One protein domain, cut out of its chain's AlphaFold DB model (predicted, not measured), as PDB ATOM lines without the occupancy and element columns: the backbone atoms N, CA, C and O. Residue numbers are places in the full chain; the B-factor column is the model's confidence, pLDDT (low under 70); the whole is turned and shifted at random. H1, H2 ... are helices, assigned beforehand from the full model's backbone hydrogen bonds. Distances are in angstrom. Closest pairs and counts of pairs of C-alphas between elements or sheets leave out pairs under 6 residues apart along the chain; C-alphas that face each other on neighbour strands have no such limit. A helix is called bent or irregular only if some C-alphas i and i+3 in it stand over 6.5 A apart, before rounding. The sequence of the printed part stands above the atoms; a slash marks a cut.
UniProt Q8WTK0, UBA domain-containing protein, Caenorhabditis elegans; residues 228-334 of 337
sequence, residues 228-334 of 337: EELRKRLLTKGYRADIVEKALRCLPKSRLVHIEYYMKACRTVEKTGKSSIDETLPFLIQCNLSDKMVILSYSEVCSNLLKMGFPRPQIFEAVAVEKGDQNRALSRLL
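AT A GLANCE: This is residues 228 to 334 of the 337 residues of the protein "UBA domain-containing protein" of Caenorhabditis elegans (UniProt Q8WTK0). The printed part is wound in stacked helical turns along one long axis, like a short solenoid of two rows: H2, H4 and H6 make one row, and H1, H3, H5 and H7 make the other, with H1 and H7 at the two far ends. Within the rows, H3 and H5 pack side by side, while H2, H4 and H6 follow one another more loosely. The printed part has 107 residues with seven named helices, H1 to H7 in chain order, and no named strand; its class is all helix. It is compact, with a radius of gyration of the C-alphas of 13.6 A, yet elongated, spanning 45 by 26 by 18 A.

HOW THE PARTS SIT: H1, residues 228 to 236, and H2, residues 241 to 250, form a helical hairpin; the closest C-alphas, those of Leu 235 and Ala 241, are 6.5 A apart, and the tilt of 36 degrees, opposite ways, is only just steep. H3, residues 253 to 270, is irregular, with C-alphas 257 and 260 8.0 A apart, and has a kink of 62 degrees near residue 260. It touches H2 with residues 256 to 263 alone, closest at Ile 243 and Met 263, whose C-alphas are 6.7 A apart. With residues 262 to 270 alone it touches H4, residues 277 to 286, at a steep tilt of 47 degrees, closest at the C-alphas of Cys 266 and Ile 277, 5.8 A. H2 and H4 only just touch, with 3 pairs of C-alphas within 8 A, closest at Ile 243 and Ile 277, 7.2 A. H3 touches H5, residues 292 to 308, at a shallow tilt of 24 degrees, the same way; the closest C-alphas, of Val 269 and Ser 303, are 4.9 A apart. H5 and H6, residues 312 to 321, form a second helical hairpin, closest at the C-alphas of Cys 302 and Ile 315, 6.5 A. H6 touches H7, residues 326 to 333, at a steep tilt of 59 degrees, closest at the C-alphas of Ala 318 and Ala 329, 4.9 A. H1 and H7 are apart. Every O i to N i+4 pair is within hydrogen-bond range in H1, H2, H5, H6 and H7; in H3 it is 10 of 14 and in H4 5 of 6.

IN THESE COORDINATES: H1 begins at C-alpha 228 (361.098, 329.408, 238.312) and is 12.2 A long; H2 measures 14.2 A. H3 measures 24.0 A and H4 13.9 A. H5 is 24.9 A long, from C-alpha 292 (370.033, 315.055, 253.669) to C-alpha 308. H6 measures 14.2 A; H7, 10.4 A, ends at C-alpha 333 (372.927, 324.365, 277.476).

THE WHOLE: The two C-alphas farthest apart, those of Glu 229 and Leu 334, are 45.6 A apart. The printed part has no cut, and no link is long. The mean pLDDT of the printed part is 94.2, and no printed residue is under 70.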
ATOM      1  N   GLU A 228     362.563 329.297 238.314       90.18
ATOM      2  CA  GLU A 228     361.098 329.408 238.312       90.18
ATOM      3  C   GLU A 228     360.408 328.045 238.123       90.18
ATOM      4  O   GLU A 228     359.387 327.777 238.755       90.18
ATOM      5  N   GLU A 229     360.995 327.130 237.344       91.30
ATOM      6  CA  GLU A 229     360.532 325.739 237.256       91.30
ATOM      7  C   GLU A 229     360.652 325.023 238.613       91.30
ATOM      8  O   GLU A 229     359.700 324.385 239.074       91.30
ATOM      9  N   LEU A 230     361.785 325.195 239.306       91.78
ATOM     10  CA  LEU A 230     361.976 324.691 240.664       91.78
ATOM     11  C   LEU A 230     360.961 325.317 241.631       91.78
ATOM     12  O   LEU A 230     360.320 324.588 242.385       91.78
ATOM     13  N   ARG A 231     360.746 326.638 241.577       94.01
ATOM     14  CA  ARG A 231     359.723 327.335 242.374       94.01
ATOM     15  C   ARG A 231     358.336 326.730 242.157       94.01
ATOM     16  O   ARG A 231     357.692 326.349 243.134       94.01
ATOM     17  N   LYS A 232     357.904 326.571 240.899       93.67
ATOM     18  CA  LYS A 232     356.617 325.955 240.539       93.67
ATOM     19  C   LYS A 232     356.508 324.539 241.108       93.67
ATOM     20  O   LYS A 232     355.543 324.239 241.803       93.67
ATOM     21  N   ARG A 233     357.533 323.700 240.917       93.99
ATOM     22  CA  ARG A 233     357.585 322.324 241.445       93.99
ATOM     23  C   ARG A 233     357.454 322.262 242.971       93.99
ATOM     24  O   ARG A 233     356.830 321.338 243.490       93.99
ATOM     25  N   LEU A 234     358.043 323.211 243.697       94.75
ATOM     26  CA  LEU A 234     357.957 323.270 245.158       94.75
ATOM     27  C   LEU A 234     356.581 323.766 245.635       94.75
ATOM     28  O   LEU A 234     356.036 323.206 246.585       94.75
ATOM     29  N   LEU A 235     355.973 324.735 244.949       94.56
ATOM     30  CA  LEU A 235     354.603 325.175 245.238       94.56
ATOM     31  C   LEU A 235     353.583 324.050 244.983       94.56
ATOM     32  O   LEU A 235     352.770 323.763 245.857       94.56
ATOM     33  N   THR A 236     353.689 323.325 243.862       93.58
ATOM     34  CA  THR A 236     352.839 322.152 243.564       93.58
ATOM     35  C   THR A 236     352.996 321.024 244.597       93.58
ATOM     36  O   THR A 236     352.062 320.265 244.828       93.58
ATOM     37  N   LYS A 237     354.146 320.928 245.282       93.04
ATOM     38  CA  LYS A 237     354.358 320.005 246.415       93.04
ATOM     39  C   LYS A 237     353.720 320.465 247.738       93.04
ATOM     40  O   LYS A 237     353.885 319.782 248.749       93.04
ATOM     41  N   GLY A 238     353.027 321.605 247.768       92.66
ATOM     42  CA  GLY A 238     352.375 322.134 248.969       92.66
ATOM     43  C   GLY A 238     353.335 322.762 249.988       92.66
ATOM     44  O   GLY A 238     353.017 322.821 251.179       92.66
ATOM     45  N   TYR A 239     354.521 323.216 249.564       93.52
ATOM     46  CA  TYR A 239     355.345 324.101 250.395       93.52
ATOM     47  C   TYR A 239     354.791 325.534 250.335       93.52
ATOM     48  O   TYR A 239     354.384 326.002 249.274       93.52
ATOM     49  N   ARG A 240     354.788 326.244 251.473       92.96
ATOM     50  CA  ARG A 240     354.317 327.639 251.542       92.96
ATOM     51  C   ARG A 240     355.189 328.559 250.679       92.96
ATOM     52  O   ARG A 240     356.409 328.394 250.636       92.96
ATOM     53  N   ALA A 241     354.573 329.549 250.034       92.86
ATOM     54  CA  ALA A 241     355.256 330.419 249.078       92.86
ATOM     55  C   ALA A 241     356.379 331.266 249.697       92.86
ATOM     56  O   ALA A 241     357.442 331.392 249.093       92.86
ATOM     57  N   ASP A 242     356.187 331.766 250.918       92.16
ATOM     58  CA  ASP A 242     357.196 332.508 251.680       92.16
ATOM     59  C   ASP A 242     358.440 331.652 251.974       92.16
ATOM     60  O   ASP A 242     359.574 332.092 251.768       92.16
ATOM     61  N   ILE A 243     358.226 330.389 252.359       93.12
ATOM     62  CA  ILE A 243     359.290 329.407 252.593       93.12
ATOM     63  C   ILE A 243     360.073 329.134 251.309       93.12
ATOM     64  O   ILE A 243     361.305 329.169 251.324       93.12
ATOM     65  N   VAL A 244     359.374 328.899 250.196       94.71
ATOM     66  CA  VAL A 244     359.992 328.633 248.889       94.71
ATOM     67  C   VAL A 244     360.799 329.843 248.412       94.71
ATOM     68  O   VAL A 244     361.964 329.699 248.046       94.71
ATOM     69  N   GLU A 245     360.226 331.047 248.455       92.77
ATOM     70  CA  GLU A 245     360.873 332.269 247.967       92.77
ATOM     71  C   GLU A 245     362.074 332.686 248.832       92.77
ATOM     72  O   GLU A 245     363.042 333.254 248.321       92.77
ATOM     73  N   LYS A 246     362.052 332.405 250.143       92.75
ATOM     74  CA  LYS A 246     363.204 332.656 251.020       92.75
ATOM     75  C   LYS A 246     364.287 331.586 250.870       92.75
ATOM     76  O   LYS A 246     365.461 331.933 250.762       92.75
ATOM     77  N   ALA A 247     363.914 330.306 250.777       93.71
ATOM     78  CA  ALA A 247     364.854 329.215 250.519       93.71
ATOM     79  C   ALA A 247     365.615 329.423 249.202       93.71
ATOM     80  O   ALA A 247     366.842 329.358 249.192       93.71
ATOM     81  N   LEU A 248     364.903 329.756 248.124       93.23
ATOM     82  CA  LEU A 248     365.486 330.029 246.809       93.23
ATOM     83  C   LEU A 248     366.433 331.243 246.797       93.23
ATOM     84  O   LEU A 248     367.487 331.181 246.172       93.23
ATOM     85  N   ARG A 249     366.104 332.325 247.521       92.03
ATOM     86  CA  ARG A 249     366.964 333.522 247.611       92.03
ATOM     87  C   ARG A 249     368.200 333.340 248.493       92.03
ATOM     88  O   ARG A 249     369.217 333.973 248.228       92.03
ATOM     89  N   CYS A 250     368.117 332.533 249.552       91.78
ATOM     90  CA  CYS A 250     369.195 332.402 250.537       91.78
ATOM     91  C   CYS A 250     370.120 331.197 250.303       91.78
ATOM     92  O   CYS A 250     371.274 331.240 250.729       91.78
ATOM     93  N   LEU A 251     369.654 330.116 249.665       92.10
ATOM     94  CA  LEU A 251     370.475 328.917 249.464       92.10
ATOM     95  C   LEU A 251     371.514 329.111 248.344       92.10
ATOM     96  O   LEU A 251     371.153 329.475 247.224       92.10
ATOM     97  N   PRO A 252     372.799 328.779 248.581       90.85
ATOM     98  CA  PRO A 252     373.791 328.702 247.513       90.85
ATOM     99  C   PRO A 252     373.371 327.702 246.429       90.85
ATOM    100  O   PRO A 252     372.848 326.633 246.751       90.85
ATOM    101  N   LYS A 253     373.680 327.989 245.154       88.57
ATOM    102  CA  LYS A 253     373.322 327.124 244.006       88.57
ATOM    103  C   LYS A 253     373.710 325.652 244.206       88.57
ATOM    104  O   LYS A 253     372.929 324.764 243.883       88.57
ATOM    105  N   SER A 254     374.869 325.391 244.816       89.40
ATOM    106  CA  SER A 254     375.360 324.043 245.139       89.40
ATOM    107  C   SER A 254     374.482 323.258 246.125       89.40
ATOM    108  O   SER A 254     374.575 322.036 246.170       89.40
ATOM    109  N   ARG A 255     373.619 323.926 246.903       90.00
ATOM    110  CA  ARG A 255     372.711 323.299 247.881       90.00
ATOM    111  C   ARG A 255     371.256 323.238 247.429       90.00
ATOM    112  O   ARG A 255     370.449 322.634 248.133       90.00
ATOM    113  N   LEU A 256     370.914 323.788 246.260       91.03
ATOM    114  CA  LEU A 256     369.549 323.720 245.720       91.03
ATOM    115  C   LEU A 256     369.080 322.271 245.498       91.03
ATOM    116  O   LEU A 256     367.897 321.990 245.659       91.03
ATOM    117  N   VAL A 257     370.002 321.328 245.266       91.55
ATOM    118  CA  VAL A 257     369.731 319.874 245.233       91.55
ATOM    119  C   VAL A 257     369.055 319.373 246.522       91.55
ATOM    120  O   VAL A 257     368.255 318.440 246.489       91.55
ATOM    121  N   HIS A 258     369.323 320.017 247.661       93.52
ATOM    122  CA  HIS A 258     368.781 319.659 248.973       93.52
ATOM    123  C   HIS A 258     367.708 320.637 249.481       93.52
ATOM    124  O   HIS A 258     367.319 320.544 250.647       93.52
ATOM    125  N   ILE A 259     367.190 321.548 248.639       94.59
ATOM    126  CA  ILE A 259     366.232 322.597 249.045       94.59
ATOM    127  C   ILE A 259     365.009 322.043 249.789       94.59
ATOM    128  O   ILE A 259     364.605 322.590 250.811       94.59
ATOM    129  N   GLU A 260     364.468 320.904 249.349       94.64
ATOM    130  CA  GLU A 260     363.333 320.249 250.010       94.64
ATOM    131  C   GLU A 260     363.646 319.818 251.448       94.64
ATOM    132  O   GLU A 260     362.763 319.850 252.303       94.64
ATOM    133  N   TYR A 261     364.896 319.454 251.746       96.01
ATOM    134  CA  TYR A 261     365.320 319.081 253.095       96.01
ATOM    135  C   TYR A 261     365.538 320.307 253.977       96.01
ATOM    136  O   TYR A 261     365.106 320.283 255.125       96.01
ATOM    137  N   TYR A 262     366.080 321.403 253.436       96.07
ATOM    138  CA  TYR A 262     366.138 322.690 254.141       96.07
ATOM    139  C   TYR A 262     364.733 323.219 254.480       96.07
ATOM    140  O   TYR A 262     364.495 323.647 255.607       96.07
ATOM    141  N   MET A 263     363.767 323.127 253.558       95.03
ATOM    142  CA  MET A 263     362.381 323.543 253.820       95.03
ATOM    143  C   MET A 263     361.658 322.619 254.811       95.03
ATOM    144  O   MET A 263     360.946 323.106 255.691       95.03
ATOM    145  N   LYS A 264     361.864 321.294 254.726       95.62
ATOM    146  CA  LYS A 264     361.366 320.342 255.736       95.62
ATOM    147  C   LYS A 264     361.955 320.634 257.115       95.62
ATOM    148  O   LYS A 264     361.196 320.702 258.076       95.62
ATOM    149  N   ALA A 265     363.261 320.876 257.197       96.23
ATOM    150  CA  ALA A 265     363.949 321.259 258.423       96.23
ATOM    151  C   ALA A 265     363.376 322.554 259.023       96.23
ATOM    152  O   ALA A 265     363.005 322.570 260.194       96.23
ATOM    153  N   CYS A 266     363.197 323.604 258.213       95.91
ATOM    154  CA  CYS A 266     362.553 324.843 258.663       95.91
ATOM    155  C   CYS A 266     361.152 324.575 259.232       95.91
ATOM    156  O   CYS A 266     360.858 325.020 260.338       95.91
ATOM    157  N   ARG A 267     360.325 323.769 258.551       94.58
ATOM    158  CA  ARG A 267     358.981 323.393 259.025       94.58
ATOM    159  C   ARG A 267     359.008 322.578 260.330       94.58
ATOM    160  O   ARG A 267     358.104 322.727 261.146       94.58
ATOM    161  N   THR A 268     360.012 321.728 260.552       95.52
ATOM    162  CA  THR A 268     360.180 320.945 261.798       95.52
ATOM    163  C   THR A 268     360.498 321.827 263.009       95.52
ATOM    164  O   THR A 268     360.004 321.565 264.110       95.52
ATOM    165  N   VAL A 269     361.287 322.886 262.813       95.71
ATOM    166  CA  VAL A 269     361.620 323.856 263.868       95.71
ATOM    167  C   VAL A 269     360.473 324.860 264.062       95.71
ATOM    168  O   VAL A 269     360.065 325.099 265.196       95.71
ATOM    169  N   GLU A 270     359.882 325.378 262.980       94.42
ATOM    170  CA  GLU A 270     358.743 326.315 263.004       94.42
ATOM    171  C   GLU A 270     357.520 325.724 263.728       94.42
ATOM    172  O   GLU A 270     356.873 326.414 264.512       94.42
ATOM    173  N   LYS A 271     357.264 324.414 263.574       94.12
ATOM    174  CA  LYS A 271     356.222 323.669 264.313       94.12
ATOM    175  C   LYS A 271     356.313 323.771 265.843       94.12
ATOM    176  O   LYS A 271     355.350 323.415 266.513       94.12
ATOM    177  N   THR A 272     357.435 324.218 266.411       92.58
ATOM    178  CA  THR A 272     357.547 324.473 267.860       92.58
ATOM    179  C   THR A 272     356.905 325.790 268.302       92.58
ATOM    180  O   THR A 272     356.764 326.008 269.502       92.58
ATOM    181  N   GLY A 273     356.583 326.693 267.368       91.32
ATOM    182  CA  GLY A 273     356.110 328.054 267.647       91.32
ATOM    183  C   GLY A 273     357.175 329.006 268.212       91.32
ATOM    184  O   GLY A 273     356.883 330.175 268.433       91.32
ATOM    185  N   LYS A 274     358.412 328.536 268.447       91.38
ATOM    186  CA  LYS A 274     359.479 329.289 269.142       91.38
ATOM    187  C   LYS A 274     360.589 329.819 268.225       91.38
ATOM    188  O   LYS A 274     361.532 330.447 268.704       91.38
ATOM    189  N   SER A 275     360.511 329.551 266.923       91.55
ATOM    190  CA  SER A 275     361.497 329.996 265.934       91.55
ATOM    191  C   SER A 275     360.826 330.291 264.601       91.55
ATOM    192  O   SER A 275     360.002 329.504 264.134       91.55
ATOM    193  N   SER A 276     361.213 331.398 263.973       93.43
ATOM    194  CA  SER A 276     360.766 331.761 262.630       93.43
ATOM    195  C   SER A 276     361.615 331.070 261.553       93.43
ATOM    196  O   SER A 276     362.752 330.642 261.803       93.43
ATOM    197  N   ILE A 277     361.112 330.993 260.316       92.38
ATOM    198  CA  ILE A 277     361.958 330.603 259.176       92.38
ATOM    199  C   ILE A 277     363.107 331.596 258.953       92.38
ATOM    200  O   ILE A 277     364.208 331.190 258.580       92.38
ATOM    201  N   ASP A 278     362.865 332.873 259.241       92.27
ATOM    202  CA  ASP A 278     363.804 333.978 259.057       92.27
ATOM    203  C   ASP A 278     365.118 333.789 259.806       92.27
ATOM    204  O   ASP A 278     366.151 334.283 259.364       92.27
ATOM    205  N   GLU A 279     365.078 333.023 260.890       92.66
ATOM    206  CA  GLU A 279     366.202 332.761 261.780       92.66
ATOM    207  C   GLU A 279     366.701 331.317 261.630       92.66
ATOM    208  O   GLU A 279     367.903 331.061 261.672       92.66
ATOM    209  N   THR A 280     365.786 330.371 261.390       94.77
ATOM    210  CA  THR A 280     366.113 328.947 261.225       94.77
ATOM    211  C   THR A 280     366.858 328.672 259.916       94.77
ATOM    212  O   THR A 280     367.814 327.897 259.901       94.77
ATOM    213  N   LEU A 281     366.443 329.291 258.805       94.87
ATOM    214  CA  LEU A 281     367.052 329.038 257.498       94.87
ATOM    215  C   LEU A 281     368.506 329.551 257.421       94.87
ATOM    216  O   LEU A 281     369.361 328.765 257.005       94.87
ATOM    217  N   PRO A 282     368.846 330.789 257.849       93.99
ATOM    218  CA  PRO A 282     370.240 331.234 257.905       93.99
ATOM    219  C   PRO A 282     371.119 330.361 258.803       93.99
ATOM    220  O   PRO A 282     372.232 330.029 258.401       93.99
ATOM    221  N   PHE A 283     370.608 329.917 259.959       94.90
ATOM    222  CA  PHE A 283     371.309 328.983 260.848       94.90
ATOM    223  C   PHE A 283     371.686 327.675 260.127       94.90
ATOM    224  O   PHE A 283     372.860 327.305 260.085       94.90
ATOM    225  N   LEU A 284     370.725 327.011 259.472       95.36
ATOM    226  CA  LEU A 284     370.991 325.770 258.731       95.36
ATOM    227  C   LEU A 284     371.998 325.978 257.586       95.36
ATOM    228  O   LEU A 284     372.805 325.093 257.292       95.36
ATOM    229  N   ILE A 285     371.971 327.147 256.935       93.78
ATOM    230  CA  ILE A 285     372.939 327.511 255.890       93.78
ATOM    231  C   ILE A 285     374.339 327.702 256.496       93.78
ATOM    232  O   ILE A 285     375.309 327.173 255.944       93.78
ATOM    233  N   GLN A 286     374.446 328.386 257.637       94.08
ATOM    234  CA  GLN A 286     375.700 328.635 258.354       94.08
ATOM    235  C   GLN A 286     376.376 327.340 258.830       94.08
ATOM    236  O   GLN A 286     377.599 327.231 258.753       94.08
ATOM    237  N   CYS A 287     375.605 326.323 259.232       93.39
ATOM    238  CA  CYS A 287     376.132 325.008 259.617       93.39
ATOM    239  C   CYS A 287     376.779 324.210 258.463       93.39
ATOM    240  O   CYS A 287     377.333 323.141 258.701       93.39
ATOM    241  N   ASN A 288     376.744 324.707 257.220       91.96
ATOM    242  CA  ASN A 288     377.395 324.099 256.051       91.96
ATOM    243  C   ASN A 288     376.966 322.653 255.732       91.96
ATOM    244  O   ASN A 288     377.748 321.854 255.218       91.96
ATOM    245  N   LEU A 289     375.695 322.332 255.982       92.50
ATOM    246  CA  LEU A 289     375.160 320.977 255.847       92.50
ATOM    247  C   LEU A 289     374.991 320.564 254.374       92.50
ATOM    248  O   LEU A 289     374.255 321.209 253.616       92.50
ATOM    249  N   SER A 290     375.663 319.477 253.986       89.37
ATOM    250  CA  SER A 290     375.648 318.900 252.632       89.37
ATOM    251  C   SER A 290     374.886 317.577 252.516       89.37
ATOM    252  O   SER A 290     374.532 317.197 251.405       89.37
ATOM    253  N   ASP A 291     374.604 316.885 253.624       93.66
ATOM    254  CA  ASP A 291     373.827 315.642 253.615       93.66
ATOM    255  C   ASP A 291     372.371 315.851 254.066       93.66
ATOM    256  O   ASP A 291     372.073 316.568 255.023       93.66
ATOM    257  N   LYS A 292     371.468 315.140 253.388       94.12
ATOM    258  CA  LYS A 292     370.033 315.055 253.669       94.12
ATOM    259  C   LYS A 292     369.742 314.688 255.124       94.12
ATOM    260  O   LYS A 292     368.888 315.327 255.741       94.12
ATOM    261  N   MET A 293     370.367 313.631 255.639       94.96
ATOM    262  CA  MET A 293     370.030 313.093 256.959       94.96
ATOM    263  C   MET A 293     370.560 314.009 258.057       94.96
ATOM    264  O   MET A 293     369.850 314.266 259.027       94.96
ATOM    265  N   VAL A 294     371.741 314.599 257.854       95.82
ATOM    266  CA  VAL A 294     372.293 315.621 258.755       95.82
ATOM    267  C   VAL A 294     371.395 316.870 258.820       95.82
ATOM    268  O   VAL A 294     371.093 317.325 259.920       95.82
ATOM    269  N   ILE A 295     370.894 317.389 257.686       96.45
ATOM    270  CA  ILE A 295     369.963 318.544 257.665       96.45
ATOM    271  C   ILE A 295     368.705 318.273 258.507       96.45
ATOM    272  O   ILE A 295     368.269 319.133 259.276       96.45
ATOM    273  N   LEU A 296     368.119 317.080 258.370       96.46
ATOM    274  CA  LEU A 296     366.918 316.707 259.118       96.46
ATOM    275  C   LEU A 296     367.221 316.493 260.609       96.46
ATOM    276  O   LEU A 296     366.493 317.034 261.440       96.46
ATOM    277  N   SER A 297     368.323 315.814 260.940       96.29
ATOM    278  CA  SER A 297     368.779 315.596 262.319       96.29
ATOM    279  C   SER A 297     368.981 316.916 263.075       96.29
ATOM    280  O   SER A 297     368.400 317.108 264.141       96.29
ATOM    281  N   TYR A 298     369.678 317.898 262.484       97.00
ATOM    282  CA  TYR A 298     369.844 319.231 263.093       97.00
ATOM    283  C   TYR A 298     368.496 319.889 263.409       97.00
ATOM    284  O   TYR A 298     368.326 320.494 264.466       97.00
ATOM    285  N   SER A 299     367.520 319.758 262.507       96.54
ATOM    286  CA  SER A 299     366.183 320.325 262.705       96.54
ATOM    287  C   SER A 299     365.399 319.641 263.826       96.54
ATOM    288  O   SER A 299     364.660 320.305 264.552       96.54
ATOM    289  N   GLU A 300     365.583 318.332 263.996       97.03
ATOM    290  CA  GLU A 300     364.956 317.544 265.051       97.03
ATOM    291  C   GLU A 300     365.563 317.873 266.417       97.03
ATOM    292  O   GLU A 300     364.823 318.189 267.349       97.03
ATOM    293  N   VAL A 301     366.894 317.939 266.513       97.43
ATOM    294  CA  VAL A 301     367.600 318.346 267.738       97.43
ATOM    295  C   VAL A 301     367.233 319.777 268.141       97.43
ATOM    296  O   VAL A 301     366.861 320.006 269.293       97.43
ATOM    297  N   CYS A 302     367.218 320.732 267.201       97.27
ATOM    298  CA  CYS A 302     366.719 322.084 267.469       97.27
ATOM    299  C   CYS A 302     365.256 322.078 267.940       97.27
ATOM    300  O   CYS A 302     364.923 322.767 268.901       97.27
ATOM    301  N   SER A 303     364.380 321.292 267.303       96.71
ATOM    302  CA  SER A 303     362.969 321.167 267.693       96.71
ATOM    303  C   SER A 303     362.818 320.612 269.115       96.71
ATOM    304  O   SER A 303     362.014 321.117 269.896       96.71
ATOM    305  N   ASN A 304     363.622 319.615 269.489       97.11
ATOM    306  CA  ASN A 304     363.605 318.998 270.814       97.11
ATOM    307  C   ASN A 304     364.108 319.957 271.903       97.11
ATOM    308  O   ASN A 304     363.424 320.144 272.910       97.11
ATOM    309  N   LEU A 305     365.229 320.644 271.677       96.83
ATOM    310  CA  LEU A 305     365.766 321.627 272.623       96.83
ATOM    311  C   LEU A 305     364.853 322.865 272.758       96.83
ATOM    312  O   LEU A 305     364.676 323.385 273.860       96.83
ATOM    313  N   LEU A 306     364.182 323.293 271.678       96.30
ATOM    314  CA  LEU A 306     363.165 324.353 271.740       96.30
ATOM    315  C   LEU A 306     361.953 323.915 272.574       96.30
ATOM    316  O   LEU A 306     361.449 324.705 273.378       96.30
ATOM    317  N   LYS A 307     361.490 322.662 272.445       95.79
ATOM    318  CA  LYS A 307     360.412 322.119 273.298       95.79
ATOM    319  C   LYS A 307     360.809 322.128 274.777       95.79
ATOM    320  O   LYS A 307     359.996 322.563 275.585       95.79
ATOM    321  N   MET A 308     362.059 321.775 275.108       95.31
ATOM    322  CA  MET A 308     362.606 321.844 276.477       95.31
ATOM    323  C   MET A 308     362.652 323.269 277.064       95.31
ATOM    324  O   MET A 308     362.751 323.421 278.275       95.31
ATOM    325  N   GLY A 309     362.534 324.312 276.234       95.04
ATOM    326  CA  GLY A 309     362.393 325.697 276.697       95.04
ATOM    327  C   GLY A 309     363.687 326.504 276.756       95.04
ATOM    328  O   GLY A 309     363.643 327.650 277.197       95.04
ATOM    329  N   PHE A 310     364.809 325.964 276.272       94.68
ATOM    330  CA  PHE A 310     366.049 326.731 276.169       94.68
ATOM    331  C   PHE A 310     365.899 327.927 275.202       94.68
ATOM    332  O   PHE A 310     365.135 327.856 274.231       94.68
ATOM    333  N   PRO A 311     366.632 329.037 275.418       94.30
ATOM    334  CA  PRO A 311     366.641 330.167 274.496       94.30
ATOM    335  C   PRO A 311     367.140 329.770 273.101       94.30
ATOM    336  O   PRO A 311     368.257 329.281 272.938       94.30
ATOM    337  N   ARG A 312     366.345 330.070 272.068       93.99
ATOM    338  CA  ARG A 312     366.676 329.852 270.646       93.99
ATOM    339  C   ARG A 312     368.125 330.192 270.239       93.99
ATOM    340  O   ARG A 312     368.732 329.331 269.608       93.99
ATOM    341  N   PRO A 313     368.705 331.373 270.557       95.01
ATOM    342  CA  PRO A 313     370.082 331.673 270.153       95.01
ATOM    343  C   PRO A 313     371.102 330.708 270.776       95.01
ATOM    344  O   PRO A 313     371.993 330.244 270.074       95.01
ATOM    345  N   GLN A 314     370.920 330.335 272.048       95.33
ATOM    346  CA  GLN A 314     371.788 329.369 272.730       95.33
ATOM    347  C   GLN A 314     371.650 327.970 272.116       95.33
ATOM    348  O   GLN A 314     372.651 327.285 271.932       95.33
ATOM    349  N   ILE A 315     370.430 327.552 271.748       96.34
ATOM    350  CA  ILE A 315     370.196 326.268 271.063       96.34
ATOM    351  C   ILE A 315     370.934 326.231 269.728       96.34
ATOM    352  O   ILE A 315     371.630 325.262 269.444       96.34
ATOM    353  N   PHE A 316     370.785 327.267 268.901       96.56
ATOM    354  CA  PHE A 316     371.422 327.314 267.586       96.56
ATOM    355  C   PHE A 316     372.951 327.324 267.708       96.56
ATOM    356  O   PHE A 316     373.620 326.586 266.989       96.56
ATOM    357  N   GLU A 317     373.510 328.067 268.665       95.66
ATOM    358  CA  GLU A 317     374.944 328.013 268.962       95.66
ATOM    359  C   GLU A 317     375.381 326.608 269.412       95.66
ATOM    360  O   GLU A 317     376.307 326.036 268.837       95.66
ATOM    361  N   ALA A 318     374.690 326.007 270.385       96.15
ATOM    362  CA  ALA A 318     375.043 324.695 270.919       96.15
ATOM    363  C   ALA A 318     374.955 323.584 269.863       96.15
ATOM    364  O   ALA A 318     375.871 322.774 269.743       96.15
ATOM    365  N   VAL A 319     373.900 323.573 269.045       97.06
ATOM    366  CA  VAL A 319     373.716 322.592 267.966       97.06
ATOM    367  C   VAL A 319     374.745 322.785 266.847       97.06
ATOM    368  O   VAL A 319     375.231 321.793 266.305       97.06
ATOM    369  N   ALA A 320     375.127 324.029 266.527       95.92
ATOM    370  CA  ALA A 320     376.195 324.304 265.565       95.92
ATOM    371  C   ALA A 320     377.567 323.820 266.060       95.92
ATOM    372  O   ALA A 320     378.297 323.184 265.297       95.92
ATOM    373  N   VAL A 321     377.923 324.100 267.320       95.45
ATOM    374  CA  VAL A 321     379.234 323.725 267.876       95.45
ATOM    375  C   VAL A 321     379.338 322.213 268.089       95.45
ATOM    376  O   VAL A 321     380.323 321.602 267.675       95.45
ATOM    377  N   GLU A 322     378.299 321.591 268.647       96.10
ATOM    378  CA  GLU A 322     378.256 320.147 268.917       96.10
ATOM    379  C   GLU A 322     377.801 319.313 267.703       96.10
ATOM    380  O   GLU A 322     377.519 318.120 267.810       96.10
ATOM    381  N   LYS A 323     377.756 319.935 266.518       94.17
ATOM    382  CA  LYS A 323     377.509 319.314 265.207       94.17
ATOM    383  C   LYS A 323     376.225 318.475 265.106       94.17
ATOM    384  O   LYS A 323     376.191 317.500 264.353       94.17
ATOM    385  N   GLY A 324     375.169 318.859 265.820       92.61
ATOM    386  CA  GLY A 324     373.903 318.119 265.841       92.61
ATOM    387  C   GLY A 324     373.841 316.941 266.819       92.61
ATOM    388  O   GLY A 324     372.868 316.196 266.781       92.61
ATOM    389  N   ASP A 325     374.822 316.754 267.708       95.82
ATOM    390  CA  ASP A 325     374.708 315.804 268.822       95.82
ATOM    391  C   ASP A 325     373.793 316.387 269.916       95.82
ATOM    392  O   ASP A 325     374.142 317.361 270.590       95.82
ATOM    393  N   GLN A 326     372.606 315.793 270.097       95.91
ATOM    394  CA  GLN A 326     371.613 316.253 271.075       95.91
ATOM    395  C   GLN A 326     372.134 316.218 272.516       95.91
ATOM    396  O   GLN A 326     371.831 317.124 273.290       95.91
ATOM    397  N   ASN A 327     372.900 315.188 272.886       95.86
ATOM    398  CA  ASN A 327     373.352 315.008 274.262       95.86
ATOM    399  C   ASN A 327     374.436 316.030 274.600       95.86
ATOM    400  O   ASN A 327     374.374 316.667 275.645       95.86
ATOM    401  N   ARG A 328     375.386 316.251 273.685       96.37
ATOM    402  CA  ARG A 328     376.410 317.294 273.846       96.37
ATOM    403  C   ARG A 328     375.809 318.695 273.847       96.37
ATOM    404  O   ARG A 328     376.164 319.498 274.705       96.37
ATOM    405  N   ALA A 329     374.880 318.981 272.930       96.26
ATOM    406  CA  ALA A 329     374.198 320.272 272.889       96.26
ATOM    407  C   ALA A 329     373.423 320.534 274.191       96.26
ATOM    408  O   ALA A 329     373.488 321.638 274.725       96.26
ATOM    409  N   LEU A 330     372.763 319.513 274.754       95.78
ATOM    410  CA  LEU A 330     372.102 319.608 276.057       95.78
ATOM    411  C   LEU A 330     373.103 319.848 277.199       95.78
ATOM    412  O   LEU A 330     372.893 320.764 277.988       95.78
ATOM    413  N   SER A 331     374.216 319.107 277.255       94.76
ATOM    414  CA  SER A 331     375.281 319.321 278.253       94.76
ATOM    415  C   SER A 331     375.927 320.707 278.175       94.76
ATOM    416  O   SER A 331     376.476 321.173 279.163       94.76
ATOM    417  N   ARG A 332     375.878 321.368 277.012       94.32
ATOM    418  CA  ARG A 332     376.365 322.742 276.818       94.32
ATOM    419  C   ARG A 332     375.337 323.807 277.224       94.32
ATOM    420  O   ARG A 332     375.718 324.913 277.594       94.32
ATOM    421  N   LEU A 333     374.046 323.489 277.108       94.32
ATOM    422  CA  LEU A 333     372.927 324.365 277.476       94.32
ATOM    423  C   LEU A 333     372.607 324.327 278.973       94.32
ATOM    424  O   LEU A 333     372.126 325.312 279.530       94.32
ATOM    425  N   LEU A 334     372.857 323.191 279.620       92.78
ATOM    426  CA  LEU A 334     372.809 323.075 281.068       92.78
ATOM    427  C   LEU A 334     374.080 323.712 281.655       92.78
ATOM    428  O   LEU A 334     375.179 323.332 281.253       92.78
TER     429      LEU A 334